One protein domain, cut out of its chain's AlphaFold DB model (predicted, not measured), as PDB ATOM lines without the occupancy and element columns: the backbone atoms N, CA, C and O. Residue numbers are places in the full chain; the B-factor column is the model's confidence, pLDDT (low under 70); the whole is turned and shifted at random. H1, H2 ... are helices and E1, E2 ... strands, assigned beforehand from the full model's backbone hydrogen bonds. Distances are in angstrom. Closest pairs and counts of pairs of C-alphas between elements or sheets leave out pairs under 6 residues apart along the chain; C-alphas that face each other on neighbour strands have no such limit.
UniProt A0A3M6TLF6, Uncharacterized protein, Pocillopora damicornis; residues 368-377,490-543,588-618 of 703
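What this domain is: This is residues 368 to 377, 490 to 543 and 588 to 618 of the 703 residues of an uncharacterized protein of Pocillopora damicornis (UniProt A0A3M6TLF6). A small, strongly twisted sheet of four strands has the short helices H1 and H2 over one face, and a tail with H4 and H5 leads away from it and makes the long axis. The printed part has 95 residues, in the order E1 E2 H1 E3 H2 H3 E4 H4 H5, class mixed. The mixed sheet runs E2 E3 E1 E4. The whole is loose, radius of gyration of the C-alphas 15.8 A, spanning 51 by 28 by 27 A.

Where its parts are: Find C-alpha 369 at (254.493, 367.818, 274.578); E1 runs from there to 374, 16.3 A. Then come E2, 498 to 500, H1, 504 to 508, and E3, 516 to 520, 13.4 A. H2, 521 to 526, and H3, 528 to 531, lead to E4, 535 to 541, 16.9 A. H4, 594 to 600, precedes H5, 608 to 618, 15.2 A, ending at C-alpha 618, (232.305, 329.246, 255.940).

How they stand to each other: E1 is antiparallel to E4 (N 371 and O 539, 2.8 A) and to E3 (N 370 and O 519, 2.7 A). E2 is parallel to E3 (N 499 and O 516, 3.0 A). E2, H1, E3 form a strand-helix-strand unit, parallel neighbour strands with a helix between, its crossover right-handed; E3, H2 H3, E4 form a split one, with E1 between the strands, also right-handed. H1 and H2 are on the same face, at heights over the sheet of 8.2 A and 9.1 A; H3 only grazes it with residues 529 to 531. H4 is not on the sheet; its closest C-alpha to E4 is Ala 594, 7.5 A from Asn 538. H5 is apart from H4. In H1, H2, H4 and H5 every O i to N i+4 pair is within hydrogen-bond range; H3 is too short for one.

The domain as a whole: The C-alphas of His 543 and Ile 618 are farthest apart, 52.9 A. Cuts leave gaps of 15.6 A from C-alpha 377 to 490 and 14.7 A from 543 to 588. Of the links printed whole, none is long. Confidence is under 70 at 24 residues, among them 500 to 506 and 593 to 606.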
ATOM      1  N   GLY A 368     259.105 367.762 272.798       88.75
ATOM      2  CA  GLY A 368     257.791 368.383 272.754       88.75
ATOM      3  C   GLY A 368     256.837 367.836 273.808       88.75
ATOM      4  O   GLY A 368     257.203 367.102 274.730       88.75
ATOM      5  N   VAL A 369     255.569 368.212 273.663       89.19
ATOM      6  CA  VAL A 369     254.493 367.818 274.578       89.19
ATOM      7  C   VAL A 369     253.525 366.901 273.842       89.19
ATOM      8  O   VAL A 369     252.907 367.295 272.853       89.19
ATOM      9  N   ALA A 370     253.379 365.671 274.320       88.94
ATOM     10  CA  ALA A 370     252.415 364.711 273.809       88.94
ATOM     11  C   ALA A 370     251.004 365.057 274.304       88.94
ATOM     12  O   ALA A 370     250.762 365.193 275.506       88.94
ATOM     13  N   PHE A 371     250.062 365.164 273.368       88.88
ATOM     14  CA  PHE A 371     248.636 365.204 273.657       88.88
ATOM     15  C   PHE A 371     248.078 363.785 273.631       88.88
ATOM     16  O   PHE A 371     247.954 363.178 272.565       88.88
ATOM     17  N   ILE A 372     247.763 363.260 274.812       86.62
ATOM     18  CA  ILE A 372     247.299 361.886 275.004       86.62
ATOM     19  C   ILE A 372     245.802 361.905 275.290       86.62
ATOM     20  O   ILE A 372     245.329 362.662 276.138       86.62
ATOM     21  N   VAL A 373     245.059 361.062 274.582       85.69
ATOM     22  CA  VAL A 373     243.606 360.914 274.705       85.69
ATOM     23  C   VAL A 373     243.260 359.470 275.040       85.69
ATOM     24  O   VAL A 373     244.025 358.549 274.749       85.69
ATOM     25  N   VAL A 374     242.095 359.268 275.650       80.38
ATOM     26  CA  VAL A 374     241.560 357.923 275.881       80.38
ATOM     27  C   VAL A 374     241.075 357.369 274.544       80.38
ATOM     28  O   VAL A 374     240.157 357.923 273.937       80.38
ATOM     29  N   GLY A 375     241.720 356.302 274.080       70.94
ATOM     30  CA  GLY A 375     241.282 355.522 272.933       70.94
ATOM     31  C   GLY A 375     239.979 354.783 273.232       70.94
ATOM     32  O   GLY A 375     239.607 354.558 274.384       70.94
ATOM     33  N   GLU A 376     239.241 354.423 272.187       68.44
ATOM     34  CA  GLU A 376     238.096 353.527 272.340       68.44
ATOM     35  C   GLU A 376     238.572 352.070 272.326       68.44
ATOM     36  O   GLU A 376     239.528 351.755 271.615       68.44
ATOM     37  N   PRO A 377     237.916 351.172 273.080       66.00
ATOM     38  CA  PRO A 377     238.317 349.774 273.145       66.00
ATOM     39  C   PRO A 377     238.273 349.099 271.761       66.00
ATOM     40  O   PRO A 377     237.451 349.480 270.908       66.00
ATOM     41  N   ASP A 490     238.112 362.777 265.717       65.88
ATOM     42  CA  ASP A 490     239.341 363.550 265.924       65.88
ATOM     43  C   ASP A 490     239.124 364.617 267.006       65.88
ATOM     44  O   ASP A 490     238.493 365.660 266.802       65.88
ATOM     45  N   VAL A 491     239.660 364.349 268.198       72.75
ATOM     46  CA  VAL A 491     239.617 365.281 269.325       72.75
ATOM     47  C   VAL A 491     240.508 366.481 269.007       72.75
ATOM     48  O   VAL A 491     241.737 366.390 269.001       72.75
ATOM     49  N   LYS A 492     239.886 367.637 268.762       77.94
ATOM     50  CA  LYS A 492     240.602 368.909 268.604       77.94
ATOM     51  C   LYS A 492     241.141 369.375 269.954       77.94
ATOM     52  O   LYS A 492     240.427 369.337 270.950       77.94
ATOM     53  N   LEU A 493     242.377 369.874 269.964       79.88
ATOM     54  CA  LEU A 493     243.004 370.457 271.158       79.88
ATOM     55  C   LEU A 493     242.350 371.787 271.573       79.88
ATOM     56  O   LEU A 493     242.259 372.116 272.751       79.88
ATOM     57  N   TYR A 494     241.886 372.575 270.603       78.38
ATOM     58  CA  TYR A 494     241.233 373.850 270.888       78.38
ATOM     59  C   TYR A 494     239.805 373.628 271.387       78.38
ATOM     60  O   TYR A 494     239.007 372.965 270.726       78.38
ATOM     61  N   GLY A 495     239.485 374.217 272.542       76.88
ATOM     62  CA  GLY A 495     238.160 374.130 273.159       76.88
ATOM     63  C   GLY A 495     237.908 372.848 273.960       76.88
ATOM     64  O   GLY A 495     236.808 372.683 274.482       76.88
ATOM     65  N   THR A 496     238.895 371.954 274.090       82.81
ATOM     66  CA  THR A 496     238.793 370.765 274.946       82.81
ATOM     67  C   THR A 496     239.336 371.017 276.346       82.81
ATOM     68  O   THR A 496     240.364 371.662 276.540       82.81
ATOM     69  N   LYS A 497     238.637 370.465 277.343       83.19
ATOM     70  CA  LYS A 497     239.135 370.391 278.714       83.19
ATOM     71  C   LYS A 497     240.191 369.299 278.795       83.19
ATOM     72  O   LYS A 497     239.918 368.130 278.510       83.19
ATOM     73  N   ILE A 498     241.392 369.706 279.174       83.38
ATOM     74  CA  ILE A 498     242.559 368.842 279.286       83.38
ATOM     75  C   ILE A 498     243.186 368.993 280.667       83.38
ATOM     76  O   ILE A 498     243.114 370.060 281.279       83.38
ATOM     77  N   ALA A 499     243.814 367.926 281.147       80.25
ATOM     78  CA  ALA A 499     244.623 367.965 282.356       80.25
ATOM     79  C   ALA A 499     246.093 368.264 282.014       80.25
ATOM     80  O   ALA A 499     246.585 367.894 280.945       80.25
ATOM     81  N   ALA A 500     246.808 368.901 282.939       68.69
ATOM     82  CA  ALA A 500     248.255 369.079 282.872       68.69
ATOM     83  C   ALA A 500     248.899 368.288 284.024       68.69
ATOM     84  O   ALA A 500     248.855 368.740 285.159       68.69
ATOM     85  N   VAL A 501     249.465 367.119 283.691       64.56
ATOM     86  CA  VAL A 501     250.325 366.230 284.509       64.56
ATOM     87  C   VAL A 501     249.766 365.711 285.863       64.56
ATOM     88  O   VAL A 501     249.228 366.444 286.681       64.56
ATOM     89  N   SER A 502     249.990 364.407 286.114       54.53
ATOM     90  CA  SER A 502     249.723 363.619 287.348       54.53
ATOM     91  C   SER A 502     248.291 363.109 287.592       54.53
ATOM     92  O   SER A 502     247.981 362.601 288.664       54.53
ATOM     93  N   ILE A 503     247.408 363.159 286.594       62.66
ATOM     94  CA  ILE A 503     246.018 362.713 286.766       62.66
ATOM     95  C   ILE A 503     245.646 361.677 285.693       62.66
ATOM     96  O   ILE A 503     244.884 361.962 284.771       62.66
ATOM     97  N   VAL A 504     246.213 360.468 285.782       64.69
ATOM     98  CA  VAL A 504     245.883 359.370 284.846       64.69
ATOM     99  C   VAL A 504     244.539 358.731 285.190       64.69
ATOM    100  O   VAL A 504     243.720 358.492 284.307       64.69
ATOM    101  N   GLU A 505     244.272 358.483 286.472       66.50
ATOM    102  CA  GLU A 505     243.048 357.804 286.917       66.50
ATOM    103  C   GLU A 505     241.765 358.579 286.567       66.50
ATOM    104  O   GLU A 505     240.876 358.002 285.939       66.50
ATOM    105  N   PRO A 506     241.640 359.886 286.880       67.00
ATOM    106  CA  PRO A 506     240.490 360.668 286.423       67.00
ATOM    107  C   PRO A 506     240.350 360.769 284.904       67.00
ATOM    108  O   PRO A 506     239.220 360.855 284.428       67.00
ATOM    109  N   LEU A 507     241.451 360.702 284.142       73.94
ATOM    110  CA  LEU A 507     241.388 360.650 282.680       73.94
ATOM    111  C   LEU A 507     240.780 359.323 282.200       73.94
ATOM    112  O   LEU A 507     239.836 359.345 281.413       73.94
ATOM    113  N   LYS A 508     241.259 358.181 282.711       71.31
ATOM    114  CA  LYS A 508     240.702 356.853 282.384       71.31
ATOM    115  C   LYS A 508     239.223 356.746 282.753       71.31
ATOM    116  O   LYS A 508     238.417 356.261 281.966       71.31
ATOM    117  N   ASN A 509     238.848 357.306 283.902       71.94
ATOM    118  CA  ASN A 509     237.466 357.334 284.378       71.94
ATOM    119  C   ASN A 509     236.591 358.409 283.707       71.94
ATOM    120  O   ASN A 509     235.432 358.561 284.092       71.94
ATOM    121  N   ARG A 510     237.124 359.174 282.736       71.25
ATOM    122  CA  ARG A 510     236.442 360.295 282.053       71.25
ATOM    123  C   ARG A 510     235.753 361.260 283.028       71.25
ATOM    124  O   ARG A 510     234.678 361.797 282.753       71.25
ATOM    125  N   LYS A 511     236.363 361.460 284.195       70.56
ATOM    126  CA  LYS A 511     235.838 362.326 285.248       70.56
ATOM    127  C   LYS A 511     235.969 363.785 284.798       70.56
ATOM    128  O   LYS A 511     236.945 364.151 284.148       70.56
ATOM    129  N   ASP A 512     234.977 364.607 285.126       71.25
ATOM    130  CA  ASP A 512     234.960 366.053 284.857       71.25
ATOM    131  C   ASP A 512     235.035 366.469 283.369       71.25
ATOM    132  O   ASP A 512     235.453 367.586 283.057       71.25
ATOM    133  N   ASP A 513     234.588 365.602 282.445       75.44
ATOM    134  CA  ASP A 513     234.601 365.858 280.986       75.44
ATOM    135  C   ASP A 513     236.022 366.104 280.427       75.44
ATOM    136  O   ASP A 513     236.233 366.812 279.439       75.44
ATOM    137  N   LEU A 514     237.032 365.511 281.073       81.81
ATOM    138  CA  LEU A 514     238.412 365.522 280.598       81.81
ATOM    139  C   LEU A 514     238.550 364.648 279.349       81.81
ATOM    140  O   LEU A 514     238.277 363.448 279.379       81.81
ATOM    141  N   LYS A 515     239.016 365.247 278.247       80.44
ATOM    142  CA  LYS A 515     239.190 364.545 276.960       80.44
ATOM    143  C   LYS A 515     240.622 364.101 276.681       80.44
ATOM    144  O   LYS A 515     240.842 363.288 275.788       80.44
ATOM    145  N   GLY A 516     241.590 364.625 277.428       85.62
ATOM    146  CA  GLY A 516     242.994 364.281 277.260       85.62
ATOM    147  C   GLY A 516     243.904 364.950 278.282       85.62
ATOM    148  O   GLY A 516     243.460 365.698 279.156       85.62
ATOM    149  N   VAL A 517     245.196 364.681 278.147       87.56
ATOM    150  CA  VAL A 517     246.255 365.210 279.005       87.56
ATOM    151  C   VAL A 517     247.448 365.635 278.162       87.56
ATOM    152  O   VAL A 517     247.763 365.015 277.144       87.56
ATOM    153  N   LEU A 518     248.097 366.716 278.587       87.88
ATOM    154  CA  LEU A 518     249.373 367.159 278.040       87.88
ATOM    155  C   LEU A 518     250.501 366.706 278.958       87.88
ATOM    156  O   LEU A 518     250.511 367.033 280.149       87.88
ATOM    157  N   VAL A 519     251.441 365.953 278.398       88.06
ATOM    158  CA  VAL A 519     252.598 365.413 279.117       88.06
ATOM    159  C   VAL A 519     253.826 365.531 278.227       88.06
ATOM    160  O   VAL A 519     253.744 365.351 277.017       88.06
ATOM    161  N   ASP A 520     254.971 365.853 278.817       90.06
ATOM    162  CA  ASP A 520     256.258 365.826 278.123       90.06
ATOM    163  C   ASP A 520     256.527 364.445 277.498       90.06
ATOM    164  O   ASP A 520     256.241 363.417 278.112       90.06
ATOM    165  N   THR A 521     257.065 364.405 276.275       90.00
ATOM    166  CA  THR A 521     257.233 363.149 275.525       90.00
ATOM    167  C   THR A 521     258.172 362.148 276.190       90.00
ATOM    168  O   THR A 521     257.954 360.947 276.039       90.00
ATOM    169  N   TYR A 522     259.214 362.610 276.896       90.75
ATOM    170  CA  TYR A 522     260.119 361.713 277.618       90.75
ATOM    171  C   TYR A 522     259.456 361.185 278.883       90.75
ATOM    172  O   TYR A 522     259.500 359.985 279.138       90.75
ATOM    173  N   VAL A 523     258.777 362.057 279.632       89.44
ATOM    174  CA  VAL A 523     258.062 361.656 280.853       89.44
ATOM    175  C   VAL A 523     256.942 360.661 280.526       89.44
ATOM    176  O   VAL A 523     256.783 359.651 281.205       89.44
ATOM    177  N   ALA A 524     256.189 360.901 279.448       88.25
ATOM    178  CA  ALA A 524     255.132 360.004 278.988       88.25
ATOM    179  C   ALA A 524     255.654 358.634 278.526       88.25
ATOM    180  O   ALA A 524     254.939 357.649 278.660       88.25
ATOM    181  N   GLY A 525     256.868 358.570 277.973       87.12
ATOM    182  CA  GLY A 525     257.469 357.311 277.534       87.12
ATOM    183  C   GLY A 525     258.035 356.460 278.673       87.12
ATOM    184  O   GLY A 525     258.088 355.238 278.551       87.12
ATOM    185  N   GLU A 526     258.418 357.093 279.783       86.88
ATOM    186  CA  GLU A 526     258.938 356.415 280.976       86.88
ATOM    187  C   GLU A 526     257.813 355.909 281.899       86.88
ATOM    188  O   GLU A 526     257.897 354.831 282.490       86.88
ATOM    189  N   MET A 527     256.724 356.673 282.016       84.25
ATOM    190  CA  MET A 527     255.586 356.320 282.866       84.25
ATOM    191  C   MET A 527     254.777 355.148 282.282       84.25
ATOM    192  O   MET A 527     254.138 355.262 281.231       84.25
ATOM    193  N   LYS A 528     254.724 354.023 283.007       78.88
ATOM    194  CA  LYS A 528     253.979 352.811 282.601       78.88
ATOM    195  C   LYS A 528     252.487 353.070 282.417       78.88
ATOM    196  O   LYS A 528     251.840 352.420 281.599       78.88
ATOM    197  N   GLU A 529     251.948 354.024 283.163       78.12
ATOM    198  CA  GLU A 529     250.545 354.420 283.143       78.12
ATOM    199  C   GLU A 529     250.089 354.913 281.764       78.12
ATOM    200  O   GLU A 529     248.922 354.727 281.418       78.12
ATOM    201  N   PHE A 530     250.998 355.505 280.981       78.62
ATOM    202  CA  PHE A 530     250.732 356.023 279.635       78.62
ATOM    203  C   PHE A 530     250.948 354.998 278.522       78.62
ATOM    204  O   PHE A 530     250.535 355.242 277.391       78.62
ATOM    205  N   SER A 531     251.522 353.840 278.849       72.31
ATOM    206  CA  SER A 531     251.753 352.729 277.918       72.31
ATOM    207  C   SER A 531     250.584 351.735 277.854       72.31
ATOM    208  O   SER A 531     250.712 350.675 277.246       72.31
ATOM    209  N   SER A 532     249.446 352.024 278.496       74.25
ATOM    210  CA  SER A 532     248.260 351.158 278.430       74.25
ATOM    211  C   SER A 532     247.555 351.247 277.075       74.25
ATOM    212  O   SER A 532     247.402 352.350 276.560       74.25
ATOM    213  N   GLU A 533     247.006 350.131 276.580       70.12
ATOM    214  CA  GLU A 533     246.248 350.053 275.311       70.12
ATOM    215  C   GLU A 533     245.042 351.013 275.233       70.12
ATOM    216  O   GLU A 533     244.582 351.365 274.151       70.12
ATOM    217  N   GLU A 534     244.539 351.478 276.379       74.62
ATOM    218  CA  GLU A 534     243.432 352.436 276.481       74.62
ATOM    219  C   GLU A 534     243.836 353.889 276.186       74.62
ATOM    220  O   GLU A 534     242.969 354.743 276.004       74.62
ATOM    221  N   LEU A 535     245.130 354.210 276.189       80.12
ATOM    222  CA  LEU A 535     245.634 355.568 276.007       80.12
ATOM    223  C   LEU A 535     246.411 355.662 274.701       80.12
ATOM    224  O   LEU A 535     247.253 354.827 274.388       80.12
ATOM    225  N   ARG A 536     246.140 356.720 273.942       80.94
ATOM    226  CA  ARG A 536     246.753 356.948 272.638       80.94
ATOM    227  C   ARG A 536     247.310 358.359 272.545       80.94
ATOM    228  O   ARG A 536     246.637 359.332 272.884       80.94
ATOM    229  N   VAL A 537     248.515 358.477 271.992       87.00
ATOM    230  CA  VAL A 537     249.067 359.763 271.550       87.00
ATOM    231  C   VAL A 537     248.270 360.231 270.334       87.00
ATOM    232  O   VAL A 537     248.273 359.572 269.298       87.00
ATOM    233  N   ASN A 538     247.560 361.349 270.456       85.25
ATOM    234  CA  ASN A 538     246.815 361.947 269.350       85.25
ATOM    235  C   ASN A 538     247.725 362.812 268.469       85.25
ATOM    236  O   ASN A 538     247.673 362.737 267.248       85.25
ATOM    237  N   LYS A 539     248.563 363.636 269.105       85.94
ATOM    238  CA  LYS A 539     249.507 364.531 268.431       85.94
ATOM    239  C   LYS A 539     250.675 364.862 269.349       85.94
ATOM    240  O   LYS A 539     250.479 365.001 270.558       85.94
ATOM    241  N   ILE A 540     251.860 365.058 268.779       87.56
ATOM    242  CA  ILE A 540     252.983 365.676 269.488       87.56
ATOM    243  C   ILE A 540     253.037 367.154 269.110       87.56
ATOM    244  O   ILE A 540     253.053 367.527 267.938       87.56
ATOM    245  N   ILE A 541     252.992 368.013 270.121       87.50
ATOM    246  CA  ILE A 541     253.116 369.453 269.952       87.50
ATOM    247  C   ILE A 541     254.599 369.776 270.019       87.50
ATOM    248  O   ILE A 541     255.206 369.678 271.089       87.50
ATOM    249  N   ASP A 542     255.156 370.172 268.877       84.25
ATOM    250  CA  ASP A 542     256.507 370.711 268.826       84.25
ATOM    251  C   ASP A 542     256.566 371.986 269.672       84.25
ATOM    252  O   ASP A 542     255.828 372.958 269.464       84.25
ATOM    253  N   HIS A 543     257.409 371.942 270.693       81.94
ATOM    254  CA  HIS A 543     257.599 373.030 271.620       81.94
ATOM    255  C   HIS A 543     259.066 373.043 272.033       81.94
ATOM    256  O   HIS A 543     259.535 372.102 272.665       81.94
ATOM    257  N   LYS A 588     256.313 358.383 270.389       82.50
ATOM    258  CA  LYS A 588     256.302 358.645 268.947       82.50
ATOM    259  C   LYS A 588     254.913 359.080 268.515       82.50
ATOM    260  O   LYS A 588     253.911 358.572 269.018       82.50
ATOM    261  N   GLU A 589     254.862 360.011 267.571       78.06
ATOM    262  CA  GLU A 589     253.604 360.366 266.927       78.06
ATOM    263  C   GLU A 589     253.092 359.145 266.140       78.06
ATOM    264  O   GLU A 589     253.897 358.452 265.502       78.06
ATOM    265  N   PRO A 590     251.790 358.817 266.213       73.25
ATOM    266  CA  PRO A 590     251.239 357.718 265.432       73.25
ATOM    267  C   PRO A 590     251.427 357.978 263.931       73.25
ATOM    268  O   PRO A 590     251.285 359.105 263.460       73.25
ATOM    269  N   LYS A 591     251.733 356.917 263.172       71.19
ATOM    270  CA  LYS A 591     251.955 357.000 261.715       71.19
ATOM    271  C   LYS A 591     250.707 357.447 260.948       71.19
ATOM    272  O   LYS A 591     250.831 358.048 259.886       71.19
ATOM    273  N   GLU A 592     249.526 357.148 261.483       72.12
ATOM    274  CA  GLU A 592     248.232 357.444 260.873       72.12
ATOM    275  C   GLU A 592     247.281 358.068 261.902       72.12
ATOM    276  O   GLU A 592     247.394 357.838 263.109       72.12
ATOM    277  N   SER A 593     246.333 358.881 261.428       69.38
ATOM    278  CA  SER A 593     245.311 359.482 262.294       69.38
ATOM    279  C   SER A 593     244.366 358.419 262.864       69.38
ATOM    280  O   SER A 593     244.218 357.329 262.308       69.38
ATOM    281  N   ALA A 594     243.683 358.748 263.962       68.88
ATOM    282  CA  ALA A 594     242.724 357.833 264.577       68.88
ATOM    283  C   ALA A 594     241.556 357.500 263.637       68.88
ATOM    284  O   ALA A 594     240.998 356.408 263.705       68.88
ATOM    285  N   ALA A 595     241.191 358.424 262.747       66.75
ATOM    286  CA  ALA A 595     240.190 358.191 261.715       66.75
ATOM    287  C   ALA A 595     240.664 357.183 260.651       66.75
ATOM    288  O   ALA A 595     239.905 356.289 260.273       66.75
ATOM    289  N   VAL A 596     241.919 357.299 260.193       69.06
ATOM    290  CA  VAL A 596     242.473 356.432 259.140       69.06
ATOM    291  C   VAL A 596     242.613 354.998 259.642       69.06
ATOM    292  O   VAL A 596     242.065 354.103 259.004       69.06
ATOM    293  N   GLU A 597     243.205 354.794 260.818       67.62
ATOM    294  CA  GLU A 597     243.398 353.464 261.418       67.62
ATOM    295  C   GLU A 597     242.067 352.726 261.655       67.62
ATOM    296  O   GLU A 597     241.958 351.516 261.465       67.62
ATOM    297  N   ARG A 598     240.999 353.466 261.995       65.69
ATOM    298  CA  ARG A 598     239.645 352.904 262.116       65.69
ATOM    299  C   ARG A 598     239.034 352.500 260.777       65.69
ATOM    300  O   ARG A 598     238.258 351.548 260.734       65.69
ATOM    301  N   SER A 599     239.323 353.242 259.710       63.47
ATOM    302  CA  SER A 599     238.784 352.970 258.376       63.47
ATOM    303  C   SER A 599     239.529 351.842 257.655       63.47
ATOM    304  O   SER A 599     238.888 351.012 257.013       63.47
ATOM    305  N   SER A 600     240.857 351.770 257.800       63.22
ATOM    306  CA  SER A 600     241.700 350.737 257.192       63.22
ATOM    307  C   SER A 600     241.550 349.391 257.905       63.22
ATOM    308  O   SER A 600     241.411 348.363 257.247       63.22
ATOM    309  N   GLY A 601     241.456 349.395 259.240       61.91
ATOM    310  CA  GLY A 601     241.310 348.182 260.050       61.91
ATOM    311  C   GLY A 601     239.944 347.488 259.961       61.91
ATOM    312  O   GLY A 601     239.762 346.421 260.539       61.91
ATOM    313  N   LEU A 602     238.961 348.066 259.264       63.34
ATOM    314  CA  LEU A 602     237.604 347.517 259.180       63.34
ATOM    315  C   LEU A 602     237.497 346.297 258.245       63.34
ATOM    316  O   LEU A 602     236.655 345.428 258.467       63.34
ATOM    317  N   PHE A 603     238.352 346.233 257.220       64.69
ATOM    318  CA  PHE A 603     238.386 345.161 256.215       64.69
ATOM    319  C   PHE A 603     239.755 344.482 256.114       64.69
ATOM    320  O   PHE A 603     240.029 343.778 255.143       64.69
ATOM    321  N   ASP A 604     240.615 344.694 257.106       67.38
ATOM    322  CA  ASP A 604     241.909 344.031 257.168       67.38
ATOM    323  C   ASP A 604     241.729 342.533 257.464       67.38
ATOM    324  O   ASP A 604     240.838 342.141 258.230       67.38
ATOM    325  N   ALA A 605     242.586 341.695 256.880       66.12
ATOM    326  CA  ALA A 605     242.560 340.243 257.038       66.12
ATOM    327  C   ALA A 605     242.765 339.815 258.502       66.12
ATOM    328  O   ALA A 605     242.247 338.780 258.931       66.12
ATOM    329  N   GLU A 606     243.481 340.633 259.275       67.50
ATOM    330  CA  GLU A 606     243.715 340.424 260.706       67.50
ATOM    331  C   GLU A 606     242.560 340.919 261.588       67.50
ATOM    332  O   GLU A 606     242.478 340.559 262.767       67.50
ATOM    333  N   SER A 607     241.631 341.705 261.036       70.12
ATOM    334  CA  SER A 607     240.566 342.311 261.829       70.12
ATOM    335  C   SER A 607     239.595 341.254 262.383       70.12
ATOM    336  O   SER A 607     239.201 340.310 261.682       70.12
ATOM    337  N   PRO A 608     239.144 341.401 263.644       70.19
ATOM    338  CA  PRO A 608     238.232 340.440 264.259       70.19
ATOM    339  C   PRO A 608     236.879 340.398 263.543       70.19
ATOM    340  O   PRO A 608     236.270 339.333 263.454       70.19
ATOM    341  N   LEU A 609     236.419 341.526 262.985       71.31
ATOM    342  CA  LEU A 609     235.182 341.587 262.207       71.31
ATOM    343  C   LEU A 609     235.298 340.763 260.918       71.31
ATOM    344  O   LEU A 609     234.432 339.930 260.659       71.31
ATOM    345  N   PHE A 610     236.372 340.948 260.146       75.56
ATOM    346  CA  PHE A 610     236.580 340.219 258.897       75.56
ATOM    347  C   PHE A 610     236.738 338.714 259.136       75.56
ATOM    348  O   PHE A 610     236.082 337.910 258.472       75.56
ATOM    349  N   ARG A 611     237.521 338.318 260.149       81.25
ATOM    350  CA  ARG A 611     237.673 336.905 260.531       81.25
ATOM    351  C   ARG A 611     236.350 336.282 260.965       81.25
ATOM    352  O   ARG A 611     236.004 335.209 260.479       81.25
ATOM    353  N   ASN A 612     235.586 336.957 261.825       80.50
ATOM    354  CA  ASN A 612     234.284 336.459 262.273       80.50
ATOM    355  C   ASN A 612     233.280 336.359 261.119       80.50
ATOM    356  O   ASN A 612     232.531 335.382 261.053       80.50
ATOM    357  N   ALA A 613     233.278 337.322 260.193       81.81
ATOM    358  CA  ALA A 613     232.445 337.275 258.996       81.81
ATOM    359  C   ALA A 613     232.819 336.080 258.108       81.81
ATOM    360  O   ALA A 613     231.943 335.295 257.751       81.81
ATOM    361  N   ILE A 614     234.112 335.869 257.836       86.44
ATOM    362  CA  ILE A 614     234.592 334.717 257.059       86.44
ATOM    363  C   ILE A 614     234.232 333.398 257.740       86.44
ATOM    364  O   ILE A 614     233.685 332.513 257.085       86.44
ATOM    365  N   TYR A 615     234.487 333.249 259.042       89.31
ATOM    366  CA  TYR A 615     234.147 332.021 259.764       89.31
ATOM    367  C   TYR A 615     232.641 331.766 259.782       89.31
ATOM    368  O   TYR A 615     232.223 330.623 259.614       89.31
ATOM    369  N   SER A 616     231.826 332.815 259.904       88.25
ATOM    370  CA  SER A 616     230.366 332.697 259.817       88.25
ATOM    371  C   SER A 616     229.923 332.279 258.413       88.25
ATOM    372  O   SER A 616     229.096 331.383 258.280       88.25
ATOM    373  N   CYS A 617     230.500 332.865 257.360       90.12
ATOM    374  CA  CYS A 617     230.217 332.494 255.974       90.12
ATOM    375  C   CYS A 617     230.635 331.052 255.666       90.12
ATOM    376  O   CYS A 617     229.851 330.311 255.079       90.12
ATOM    377  N   ILE A 618     231.829 330.628 256.093       93.12
ATOM    378  CA  ILE A 618     232.305 329.246 255.940       93.12
ATOM    379  C   ILE A 618     231.409 328.291 256.730       93.12
ATOM    380  O   ILE A 618     230.999 327.265 256.198       93.12
TER     381      ILE A 618